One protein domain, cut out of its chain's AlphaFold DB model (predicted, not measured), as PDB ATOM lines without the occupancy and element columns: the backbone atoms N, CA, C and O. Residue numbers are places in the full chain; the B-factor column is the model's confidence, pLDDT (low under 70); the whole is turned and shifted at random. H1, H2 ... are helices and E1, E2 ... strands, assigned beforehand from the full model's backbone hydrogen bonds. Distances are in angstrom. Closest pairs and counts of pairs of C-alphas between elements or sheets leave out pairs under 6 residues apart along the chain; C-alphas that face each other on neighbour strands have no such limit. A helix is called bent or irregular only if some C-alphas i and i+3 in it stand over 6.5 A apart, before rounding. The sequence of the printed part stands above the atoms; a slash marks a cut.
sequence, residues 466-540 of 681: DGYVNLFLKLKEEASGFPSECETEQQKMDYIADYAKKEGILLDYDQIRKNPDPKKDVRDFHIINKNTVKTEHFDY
ATOM      1  N   ASP A 466      -3.715 -39.237   3.510       69.75
ATOM      2  CA  ASP A 466      -2.887 -38.512   4.485       69.75
ATOM      3  C   ASP A 466      -3.726 -37.762   5.539       69.75
ATOM      4  O   ASP A 466      -3.613 -38.034   6.732       69.75
ATOM      5  N   GLY A 467      -4.666 -36.915   5.114       67.25
ATOM      6  CA  GLY A 467      -5.542 -36.170   6.020       67.25
ATOM      7  C   GLY A 467      -6.466 -37.070   6.845       67.25
ATOM      8  O   GLY A 467      -6.775 -36.757   7.993       67.25
ATOM      9  N   TYR A 468      -6.875 -38.216   6.290       70.75
ATOM     10  CA  TYR A 468      -7.675 -39.207   7.012       70.75
ATOM     11  C   TYR A 468      -6.839 -39.910   8.088       70.75
ATOM     12  O   TYR A 468      -7.232 -39.940   9.251       70.75
ATOM     13  N   VAL A 469      -5.675 -40.452   7.722       73.50
ATOM     14  CA  VAL A 469      -4.791 -41.179   8.641       73.50
ATOM     15  C   VAL A 469      -4.338 -40.267   9.780       73.50
ATOM     16  O   VAL A 469      -4.450 -40.671  10.934       73.50
ATOM     17  N   ASN A 470      -3.948 -39.024   9.487       71.25
ATOM     18  CA  ASN A 470      -3.498 -38.068  10.502       71.25
ATOM     19  C   ASN A 470      -4.598 -37.744  11.524       71.25
ATOM     20  O   ASN A 470      -4.342 -37.729  12.729       71.25
ATOM     21  N   LEU A 471      -5.840 -37.546  11.067       69.12
ATOM     22  CA  LEU A 471      -6.979 -37.303  11.956       69.12
ATOM     23  C   LEU A 471      -7.244 -38.499  12.880       69.12
ATOM     24  O   LEU A 471      -7.429 -38.325  14.083       69.12
ATOM     25  N   PHE A 472      -7.270 -39.717  12.335       70.94
ATOM     26  CA  PHE A 472      -7.561 -40.912  13.132       70.94
ATOM     27  C   PHE A 472      -6.406 -41.316  14.050       70.94
ATOM     28  O   PHE A 472      -6.667 -41.839  15.132       70.94
ATOM     29  N   LEU A 473      -5.156 -41.058  13.660       74.81
ATOM     30  CA  LEU A 473      -4.001 -41.240  14.536       74.81
ATOM     31  C   LEU A 473      -4.052 -40.290  15.722       74.81
ATOM     32  O   LEU A 473      -3.904 -40.753  16.846       74.81
ATOM     33  N   LYS A 474      -4.365 -39.008  15.492       73.00
ATOM     34  CA  LYS A 474      -4.582 -38.040  16.574       73.00
ATOM     35  C   LYS A 474      -5.623 -38.541  17.579       73.00
ATOM     36  O   LYS A 474      -5.326 -38.656  18.761       73.00
ATOM     37  N   LEU A 475      -6.809 -38.914  17.091       70.56
ATOM     38  CA  LEU A 475      -7.901 -39.403  17.943       70.56
ATOM     39  C   LEU A 475      -7.530 -40.682  18.705       70.56
ATOM     40  O   LEU A 475      -7.933 -40.862  19.853       70.56
ATOM     41  N   LYS A 476      -6.793 -41.597  18.062       72.44
ATOM     42  CA  LYS A 476      -6.338 -42.842  18.689       72.44
ATOM     43  C   LYS A 476      -5.329 -42.559  19.801       72.44
ATOM     44  O   LYS A 476      -5.421 -43.174  20.861       72.44
ATOM     45  N   GLU A 477      -4.383 -41.666  19.547       78.69
ATOM     46  CA  GLU A 477      -3.325 -41.341  20.496       78.69
ATOM     47  C   GLU A 477      -3.884 -40.604  21.717       78.69
ATOM     48  O   GLU A 477      -3.651 -41.010  22.851       78.69
ATOM     49  N   GLU A 478      -4.758 -39.618  21.497       78.69
ATOM     50  CA  GLU A 478      -5.480 -38.925  22.570       78.69
ATOM     51  C   GLU A 478      -6.305 -39.908  23.420       78.69
ATOM     52  O   GLU A 478      -6.275 -39.870  24.647       78.69
ATOM     53  N   ALA A 479      -6.959 -40.884  22.793       73.31
ATOM     54  CA  ALA A 479      -7.700 -41.916  23.512       73.31
ATOM     55  C   ALA A 479      -6.823 -42.954  24.238       73.31
ATOM     56  O   ALA A 479      -7.328 -43.702  25.079       73.31
ATOM     57  N   SER A 480      -5.532 -43.055  23.923       74.31
ATOM     58  CA  SER A 480      -4.640 -44.037  24.558       74.31
ATOM     59  C   SER A 480      -4.188 -43.579  25.950       74.31
ATOM     60  O   SER A 480      -3.911 -44.414  26.816       74.31
ATOM     61  N   GLY A 481      -4.251 -42.269  26.212       79.50
ATOM     62  CA  GLY A 481      -3.725 -41.652  27.426       79.50
ATOM     63  C   GLY A 481      -2.202 -41.496  27.375       79.50
ATOM     64  O   GLY A 481      -1.547 -41.985  26.461       79.50
ATOM     65  N   PHE A 482      -1.632 -40.812  28.368       79.69
ATOM     66  CA  PHE A 482      -0.181 -40.645  28.443       79.69
ATOM     67  C   PHE A 482       0.530 -41.986  28.702       79.69
ATOM     68  O   PHE A 482      -0.003 -42.816  29.454       79.69
ATOM     69  N   PRO A 483       1.735 -42.188  28.135       77.06
ATOM     70  CA  PRO A 483       2.590 -43.317  28.484       77.06
ATOM     71  C   PRO A 483       2.873 -43.380  29.991       77.06
ATOM     72  O   PRO A 483       2.892 -42.355  30.674       77.06
ATOM     73  N   SER A 484       3.118 -44.586  30.510       69.19
ATOM     74  CA  SER A 484       3.377 -44.833  31.941       69.19
ATOM     75  C   SER A 484       4.552 -44.026  32.500       69.19
ATOM     76  O   SER A 484       4.548 -43.641  33.660       69.19
ATOM     77  N   GLU A 485       5.541 -43.758  31.659       71.00
ATOM     78  CA  GLU A 485       6.763 -43.016  31.952       71.00
ATOM     79  C   GLU A 485       6.566 -41.489  32.038       71.00
ATOM     80  O   GLU A 485       7.467 -40.779  32.488       71.00
ATOM     81  N   CYS A 486       5.400 -40.971  31.638       79.94
ATOM     82  CA  CYS A 486       5.061 -39.548  31.670       79.94
ATOM     83  C   CYS A 486       4.300 -39.181  32.958       79.94
ATOM     84  O   CYS A 486       3.108 -38.866  32.931       79.94
ATOM     85  N   GLU A 487       4.993 -39.208  34.098       76.12
ATOM     86  CA  GLU A 487       4.395 -38.897  35.406       76.12
ATOM     87  C   GLU A 487       4.328 -37.388  35.686       76.12
ATOM     88  O   GLU A 487       3.391 -36.905  36.326       76.12
ATOM     89  N   THR A 488       5.305 -36.626  35.190       86.06
ATOM     90  CA  THR A 488       5.407 -35.176  35.412       86.06
ATOM     91  C   THR A 488       4.797 -34.367  34.272       86.06
ATOM     92  O   THR A 488       4.776 -34.791  33.117       86.06
ATOM     93  N   GLU A 489       4.353 -33.147  34.580       84.94
ATOM     94  CA  GLU A 489       3.817 -32.220  33.574       84.94
ATOM     95  C   GLU A 489       4.824 -31.910  32.462       84.94
ATOM     96  O   GLU A 489       4.450 -31.865  31.293       84.94
ATOM     97  N   GLN A 490       6.113 -31.800  32.795       84.00
ATOM     98  CA  GLN A 490       7.161 -31.587  31.798       84.00
ATOM     99  C   GLN A 490       7.262 -32.767  30.823       84.00
ATOM    100  O   GLN A 490       7.248 -32.556  29.616       84.00
ATOM    101  N   GLN A 491       7.258 -34.010  31.320       83.62
ATOM    102  CA  GLN A 491       7.311 -35.204  30.466       83.62
ATOM    103  C   GLN A 491       6.083 -35.335  29.556       83.62
ATOM    104  O   GLN A 491       6.200 -35.819  28.431       83.62
ATOM    105  N   LYS A 492       4.904 -34.907  30.019       85.62
ATOM    106  CA  LYS A 492       3.686 -34.871  29.195       85.62
ATOM    107  C   LYS A 492       3.783 -33.833  28.079       85.62
ATOM    108  O   LYS A 492       3.352 -34.102  26.960       85.62
ATOM    109  N   MET A 493       4.350 -32.659  28.358       85.44
ATOM    110  CA  MET A 493       4.577 -31.637  27.330       85.44
ATOM    111  C   MET A 493       5.655 -32.065  26.329       85.44
ATOM    112  O   MET A 493       5.458 -31.896  25.126       85.44
ATOM    113  N   ASP A 494       6.738 -32.679  26.807       85.81
ATOM    114  CA  ASP A 494       7.803 -33.228  25.964       85.81
ATOM    115  C   ASP A 494       7.251 -34.325  25.040       85.81
ATOM    116  O   ASP A 494       7.553 -34.336  23.849       85.81
ATOM    117  N   TYR A 495       6.353 -35.179  25.547       84.31
ATOM    118  CA  TYR A 495       5.655 -36.189  24.750       84.31
ATOM    119  C   TYR A 495       4.861 -35.582  23.585       84.31
ATOM    120  O   TYR A 495       5.000 -36.017  22.441       84.31
ATOM    121  N   ILE A 496       4.054 -34.549  23.855       85.31
ATOM    122  CA  ILE A 496       3.258 -33.862  22.825       85.31
ATOM    123  C   ILE A 496       4.172 -33.203  21.785       85.31
ATOM    124  O   ILE A 496       3.901 -33.288  20.584       85.31
ATOM    125  N   ALA A 497       5.259 -32.566  22.228       85.12
ATOM    126  CA  ALA A 497       6.228 -31.927  21.344       85.12
ATOM    127  C   ALA A 497       6.960 -32.948  20.458       85.12
ATOM    128  O   ALA A 497       7.107 -32.730  19.253       85.12
ATOM    129  N   ASP A 498       7.365 -34.084  21.024       84.44
ATOM    130  CA  ASP A 498       8.008 -35.171  20.290       84.44
ATOM    131  C   ASP A 498       7.059 -35.823  19.282       84.44
ATOM    132  O   ASP A 498       7.476 -36.127  18.160       84.44
ATOM    133  N   TYR A 499       5.785 -36.001  19.640       82.62
ATOM    134  CA  TYR A 499       4.769 -36.527  18.730       82.62
ATOM    135  C   TYR A 499       4.518 -35.567  17.560       82.62
ATOM    136  O   TYR A 499       4.542 -35.982  16.401       82.62
ATOM    137  N   ALA A 500       4.402 -34.263  17.832       83.50
ATOM    138  CA  ALA A 500       4.278 -33.244  16.791       83.50
ATOM    139  C   ALA A 500       5.510 -33.191  15.876       83.50
ATOM    140  O   ALA A 500       5.370 -33.035  14.666       83.50
ATOM    141  N   LYS A 501       6.714 -33.359  16.430       82.31
ATOM    142  CA  LYS A 501       7.965 -33.354  15.664       82.31
ATOM    143  C   LYS A 501       8.134 -34.589  14.777       82.31
ATOM    144  O   LYS A 501       8.720 -34.475  13.705       82.31
ATOM    145  N   LYS A 502       7.703 -35.766  15.238       78.06
ATOM    146  CA  LYS A 502       7.921 -37.041  14.532       78.06
ATOM    147  C   LYS A 502       6.789 -37.419  13.581       78.06
ATOM    148  O   LYS A 502       7.072 -37.989  12.533       78.06
ATOM    149  N   GLU A 503       5.546 -37.122  13.947       78.38
ATOM    150  CA  GLU A 503       4.349 -37.492  13.176       78.38
ATOM    151  C   GLU A 503       3.687 -36.289  12.488       78.38
ATOM    152  O   GLU A 503       2.726 -36.460  11.743       78.38
ATOM    153  N   GLY A 504       4.143 -35.057  12.755       73.88
ATOM    154  CA  GLY A 504       3.514 -33.841  12.223       73.88
ATOM    155  C   GLY A 504       2.120 -33.564  12.806       73.88
ATOM    156  O   GLY A 504       1.375 -32.730  12.290       73.88
ATOM    157  N   ILE A 505       1.735 -34.271  13.876       78.69
ATOM    158  CA  ILE A 505       0.397 -34.230  14.475       78.69
ATOM    159  C   ILE A 505       0.465 -33.564  15.847       78.69
ATOM    160  O   ILE A 505       1.110 -34.061  16.766       78.69
ATOM    161  N   LEU A 506      -0.265 -32.462  16.013       81.31
ATOM    162  CA  LEU A 506      -0.397 -31.791  17.303       81.31
ATOM    163  C   LEU A 506      -1.530 -32.419  18.128       81.31
ATOM    164  O   LEU A 506      -2.704 -32.296  17.753       81.31
ATOM    165  N   LEU A 507      -1.176 -33.064  19.242       83.56
ATOM    166  CA  LEU A 507      -2.115 -33.625  20.219       83.56
ATOM    167  C   LEU A 507      -2.689 -32.529  21.131       83.56
ATOM    168  O   LEU A 507      -1.993 -31.571  21.469       83.56
ATOM    169  N   ASP A 508      -3.951 -32.672  21.530       80.31
ATOM    170  CA  ASP A 508      -4.601 -31.803  22.511       80.31
ATOM    171  C   ASP A 508      -4.447 -32.385  23.922       80.31
ATOM    172  O   ASP A 508      -4.998 -33.443  24.232       80.31
ATOM    173  N   TYR A 509      -3.709 -31.675  24.781       82.81
ATOM    174  CA  TYR A 509      -3.408 -32.088  26.154       82.81
ATOM    175  C   TYR A 509      -4.668 -32.515  26.927       82.81
ATOM    176  O   TYR A 509      -4.665 -33.554  27.589       82.81
ATOM    177  N   ASP A 510      -5.767 -31.763  26.809       79.25
ATOM    178  CA  ASP A 510      -6.987 -32.011  27.587       79.25
ATOM    179  C   ASP A 510      -7.771 -33.241  27.107       79.25
ATOM    180  O   ASP A 510      -8.578 -33.799  27.868       79.25
ATOM    181  N   GLN A 511      -7.528 -33.670  25.864       75.69
ATOM    182  CA  GLN A 511      -8.157 -34.832  25.238       75.69
ATOM    183  C   GLN A 511      -7.371 -36.128  25.470       75.69
ATOM    184  O   GLN A 511      -7.932 -37.202  25.255       75.69
ATOM    185  N   ILE A 512      -6.123 -36.058  25.957       79.88
ATOM    186  CA  ILE A 512      -5.298 -37.241  26.231       79.88
ATOM    187  C   ILE A 512      -5.821 -37.968  27.476       79.88
ATOM    188  O   ILE A 512      -5.460 -37.670  28.618       79.88
ATOM    189  N   ARG A 513      -6.718 -38.934  27.270       76.31
ATOM    190  CA  ARG A 513      -7.386 -39.698  28.327       76.31
ATOM    191  C   ARG A 513      -7.629 -41.122  27.868       76.31
ATOM    192  O   ARG A 513      -8.120 -41.356  26.771       76.31
ATOM    193  N   LYS A 514      -7.375 -42.077  28.764       71.62
ATOM    194  CA  LYS A 514      -7.572 -43.499  28.486       71.62
ATOM    195  C   LYS A 514      -9.047 -43.801  28.198       71.62
ATOM    196  O   LYS A 514      -9.868 -43.848  29.113       71.62
ATOM    197  N   ASN A 515      -9.359 -44.055  26.935       66.69
ATOM    198  CA  ASN A 515     -10.655 -44.499  26.451       66.69
ATOM    199  C   ASN A 515     -10.497 -45.865  25.744       66.69
ATOM    200  O   ASN A 515      -9.930 -45.935  24.654       66.69
ATOM    201  N   PRO A 516     -10.990 -46.968  26.342       55.91
ATOM    202  CA  PRO A 516     -10.771 -48.324  25.834       55.91
ATOM    203  C   PRO A 516     -11.461 -48.633  24.495       55.91
ATOM    204  O   PRO A 516     -11.095 -49.616  23.851       55.91
ATOM    205  N   ASP A 517     -12.438 -47.835  24.059       59.56
ATOM    206  CA  ASP A 517     -12.981 -47.910  22.699       59.56
ATOM    207  C   ASP A 517     -13.277 -46.482  22.198       59.56
ATOM    208  O   ASP A 517     -14.379 -45.977  22.414       59.56
ATOM    209  N   PRO A 518     -12.327 -45.811  21.513       56.53
ATOM    210  CA  PRO A 518     -12.479 -44.417  21.070       56.53
ATOM    211  C   PRO A 518     -13.628 -44.202  20.083       56.53
ATOM    212  O   PRO A 518     -13.981 -43.071  19.765       56.53
ATOM    213  N   LYS A 519     -14.208 -45.289  19.569       56.22
ATOM    214  CA  LYS A 519     -15.347 -45.245  18.657       56.22
ATOM    215  C   LYS A 519     -16.668 -45.153  19.406       56.22
ATOM    216  O   LYS A 519     -17.672 -44.855  18.769       56.22
ATOM    217  N   LYS A 520     -16.679 -45.428  20.714       60.69
ATOM    218  CA  LYS A 520     -17.890 -45.637  21.501       60.69
ATOM    219  C   LYS A 520     -17.946 -44.728  22.712       60.69
ATOM    220  O   LYS A 520     -17.049 -44.724  23.546       60.69
ATOM    221  N   ASP A 521     -19.065 -44.035  22.840       68.06
ATOM    222  CA  ASP A 521     -19.420 -43.288  24.038       68.06
ATOM    223  C   ASP A 521     -20.376 -44.132  24.891       68.06
ATOM    224  O   ASP A 521     -21.502 -44.420  24.469       68.06
ATOM    225  N   VAL A 522     -19.905 -44.614  26.047       65.56
ATOM    226  CA  VAL A 522     -20.674 -45.499  26.938       65.56
ATOM    227  C   VAL A 522     -21.696 -44.674  27.710       65.56
ATOM    228  O   VAL A 522     -21.349 -43.871  28.569       65.56
ATOM    229  N   ARG A 523     -22.979 -44.920  27.441       66.38
ATOM    230  CA  ARG A 523     -24.089 -44.169  28.034       66.38
ATOM    231  C   ARG A 523     -24.588 -44.770  29.346       66.38
ATOM    232  O   ARG A 523     -24.974 -44.031  30.245       66.38
ATOM    233  N   ASP A 524     -24.672 -46.097  29.415       61.06
ATOM    234  CA  ASP A 524     -25.329 -46.803  30.522       61.06
ATOM    235  C   ASP A 524     -24.832 -48.254  30.649       61.06
ATOM    236  O   ASP A 524     -24.225 -48.803  29.724       61.06
ATOM    237  N   PHE A 525     -25.111 -48.909  31.776       65.00
ATOM    238  CA  PHE A 525     -24.818 -50.324  31.984       65.00
ATOM    239  C   PHE A 525     -25.923 -51.050  32.760       65.00
ATOM    240  O   PHE A 525     -26.578 -50.519  33.648       65.00
ATOM    241  N   HIS A 526     -26.115 -52.324  32.428       61.81
ATOM    242  CA  HIS A 526     -27.188 -53.173  32.931       61.81
ATOM    243  C   HIS A 526     -26.595 -54.456  33.489       61.81
ATOM    244  O   HIS A 526     -26.021 -55.261  32.754       61.81
ATOM    245  N   ILE A 527     -26.764 -54.672  34.788       68.44
ATOM    246  CA  ILE A 527     -26.358 -55.917  35.440       68.44
ATOM    247  C   ILE A 527     -27.384 -56.992  35.066       68.44
ATOM    248  O   ILE A 527     -28.545 -56.919  35.463       68.44
ATOM    249  N   ILE A 528     -26.971 -57.978  34.266       56.06
ATOM    250  CA  ILE A 528     -27.832 -59.095  33.851       56.06
ATOM    251  C   ILE A 528     -27.871 -60.153  34.954       56.06
ATOM    252  O   ILE A 528     -28.924 -60.705  35.260       56.06
ATOM    253  N   ASN A 529     -26.716 -60.446  35.548       55.94
ATOM    254  CA  ASN A 529     -26.573 -61.321  36.706       55.94
ATOM    255  C   ASN A 529     -25.236 -61.022  37.410       55.94
ATOM    256  O   ASN A 529     -24.467 -60.177  36.954       55.94
ATOM    257  N   LYS A 530     -24.938 -61.755  38.491       61.22
ATOM    258  CA  LYS A 530     -23.704 -61.610  39.290       61.22
ATOM    259  C   LYS A 530     -22.389 -61.661  38.492       61.22
ATOM    260  O   LYS A 530     -21.384 -61.159  38.974       61.22
ATOM    261  N   ASN A 531     -22.396 -62.258  37.302       47.78
ATOM    262  CA  ASN A 531     -21.222 -62.500  36.468       47.78
ATOM    263  C   ASN A 531     -21.328 -61.835  35.082       47.78
ATOM    264  O   ASN A 531     -20.557 -62.172  34.187       47.78
ATOM    265  N   THR A 532     -22.321 -60.977  34.821       50.38
ATOM    266  CA  THR A 532     -22.525 -60.419  33.474       50.38
ATOM    267  C   THR A 532     -23.124 -59.022  33.530       50.38
ATOM    268  O   THR A 532     -24.229 -58.827  34.044       50.38
ATOM    269  N   VAL A 533     -22.425 -58.068  32.915       57.03
ATOM    270  CA  VAL A 533     -22.870 -56.683  32.734       57.03
ATOM    271  C   VAL A 533     -22.951 -56.382  31.242       57.03
ATOM    272  O   VAL A 533     -22.062 -56.736  30.473       57.03
ATOM    273  N   LYS A 534     -24.039 -55.742  30.826       58.78
ATOM    274  CA  LYS A 534     -24.265 -55.276  29.458       58.78
ATOM    275  C   LYS A 534     -24.138 -53.761  29.414       58.78
ATOM    276  O   LYS A 534     -24.853 -53.090  30.142       58.78
ATOM    277  N   THR A 535     -23.316 -53.226  28.525       58.75
ATOM    278  CA  THR A 535     -23.141 -51.779  28.344       58.75
ATOM    279  C   THR A 535     -23.921 -51.260  27.132       58.75
ATOM    280  O   THR A 535     -24.083 -51.961  26.128       58.75
ATOM    281  N   GLU A 536     -24.439 -50.039  27.234       66.75
ATOM    282  CA  GLU A 536     -25.044 -49.270  26.144       66.75
ATOM    283  C   GLU A 536     -24.057 -48.200  25.683       66.75
ATOM    284  O   GLU A 536     -23.453 -47.520  26.510       66.75
ATOM    285  N   HIS A 537     -23.890 -48.046  24.372       66.69
ATOM    286  CA  HIS A 537     -23.003 -47.042  23.793       66.69
ATOM    287  C   HIS A 537     -23.586 -46.451  22.509       66.69
ATOM    288  O   HIS A 537     -24.405 -47.095  21.848       66.69
ATOM    289  N   PHE A 538     -23.136 -45.251  22.150       62.03
ATOM    290  CA  PHE A 538     -23.283 -44.699  20.804       62.03
ATOM    291  C   PHE A 538     -21.948 -44.705  20.078       62.03
ATOM    292  O   PHE A 538     -20.905 -44.581  20.714       62.03
ATOM    293  N   ASP A 539     -21.993 -44.807  18.753       60.00
ATOM    294  CA  ASP A 539     -20.833 -44.470  17.939       60.00
ATOM    295  C   ASP A 539     -20.612 -42.951  17.997       60.00
ATOM    296  O   ASP A 539     -21.574 -42.175  17.986       60.00
ATOM    297  N   TYR A 540     -19.353 -42.520  18.067       60.44
ATOM    298  CA  TYR A 540     -19.011 -41.097  18.082       60.44
ATOM    299  C   TYR A 540     -19.605 -40.383  16.845       60.44
ATOM    300  O   TYR A 540     -19.557 -40.952  15.754       60.44
TER     301      TYR A 540
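AT A GLANCE: This is residues 466 to 540 of the 681 residues of an uncharacterized protein of Mytilus coruscus (UniProt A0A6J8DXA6). Two helices of equal residue count, H1 and H2, stand side by side and run opposite ways, and a long, bent two-stranded hairpin, E1 and E2, reaches away from them to make the far end of a flat, loose shape. The printed part has 75 residues, with H1, H2, E1 and E2 in that order, E1 and E2 antiparallel; the class is mixed, helices and strands. The radius of gyration of the C-alphas is 15.9 A and the spans are 49 by 31 by 16 A.

IN THESE COORDINATES: H1, residues 466 to 480, begins at C-alpha 466 (-2.887, -38.512, 4.485) and is 20.9 A long. H2, residues 489 to 503, is 21.1 A. E1, residues 520 to 529, is 23.5 A and bends by 70 degrees at residue 523. E2, residues 532 to 539, is 22.3 A and ends at C-alpha 539 (-20.833, -44.470, 17.939).

HOW THE PARTS SIT: H1 and H2 are near each other, their closest C-alphas 8.3 A apart. In both, every O i to N i+4 pair is within hydrogen-bond range. The hairpin E1 and E2 has N 526 and O 534 at 2.7 A. H1 is apart from both strands.

THE WHOLE: The farthest C-alphas, Lys 501 and Asn 529, are 49.2 A apart. The printed part has no cut. The link H2 to E1 is long. The mean pLDDT of the printed part is 72.0, and 30 residues are under 70, among them residues 515 to 540.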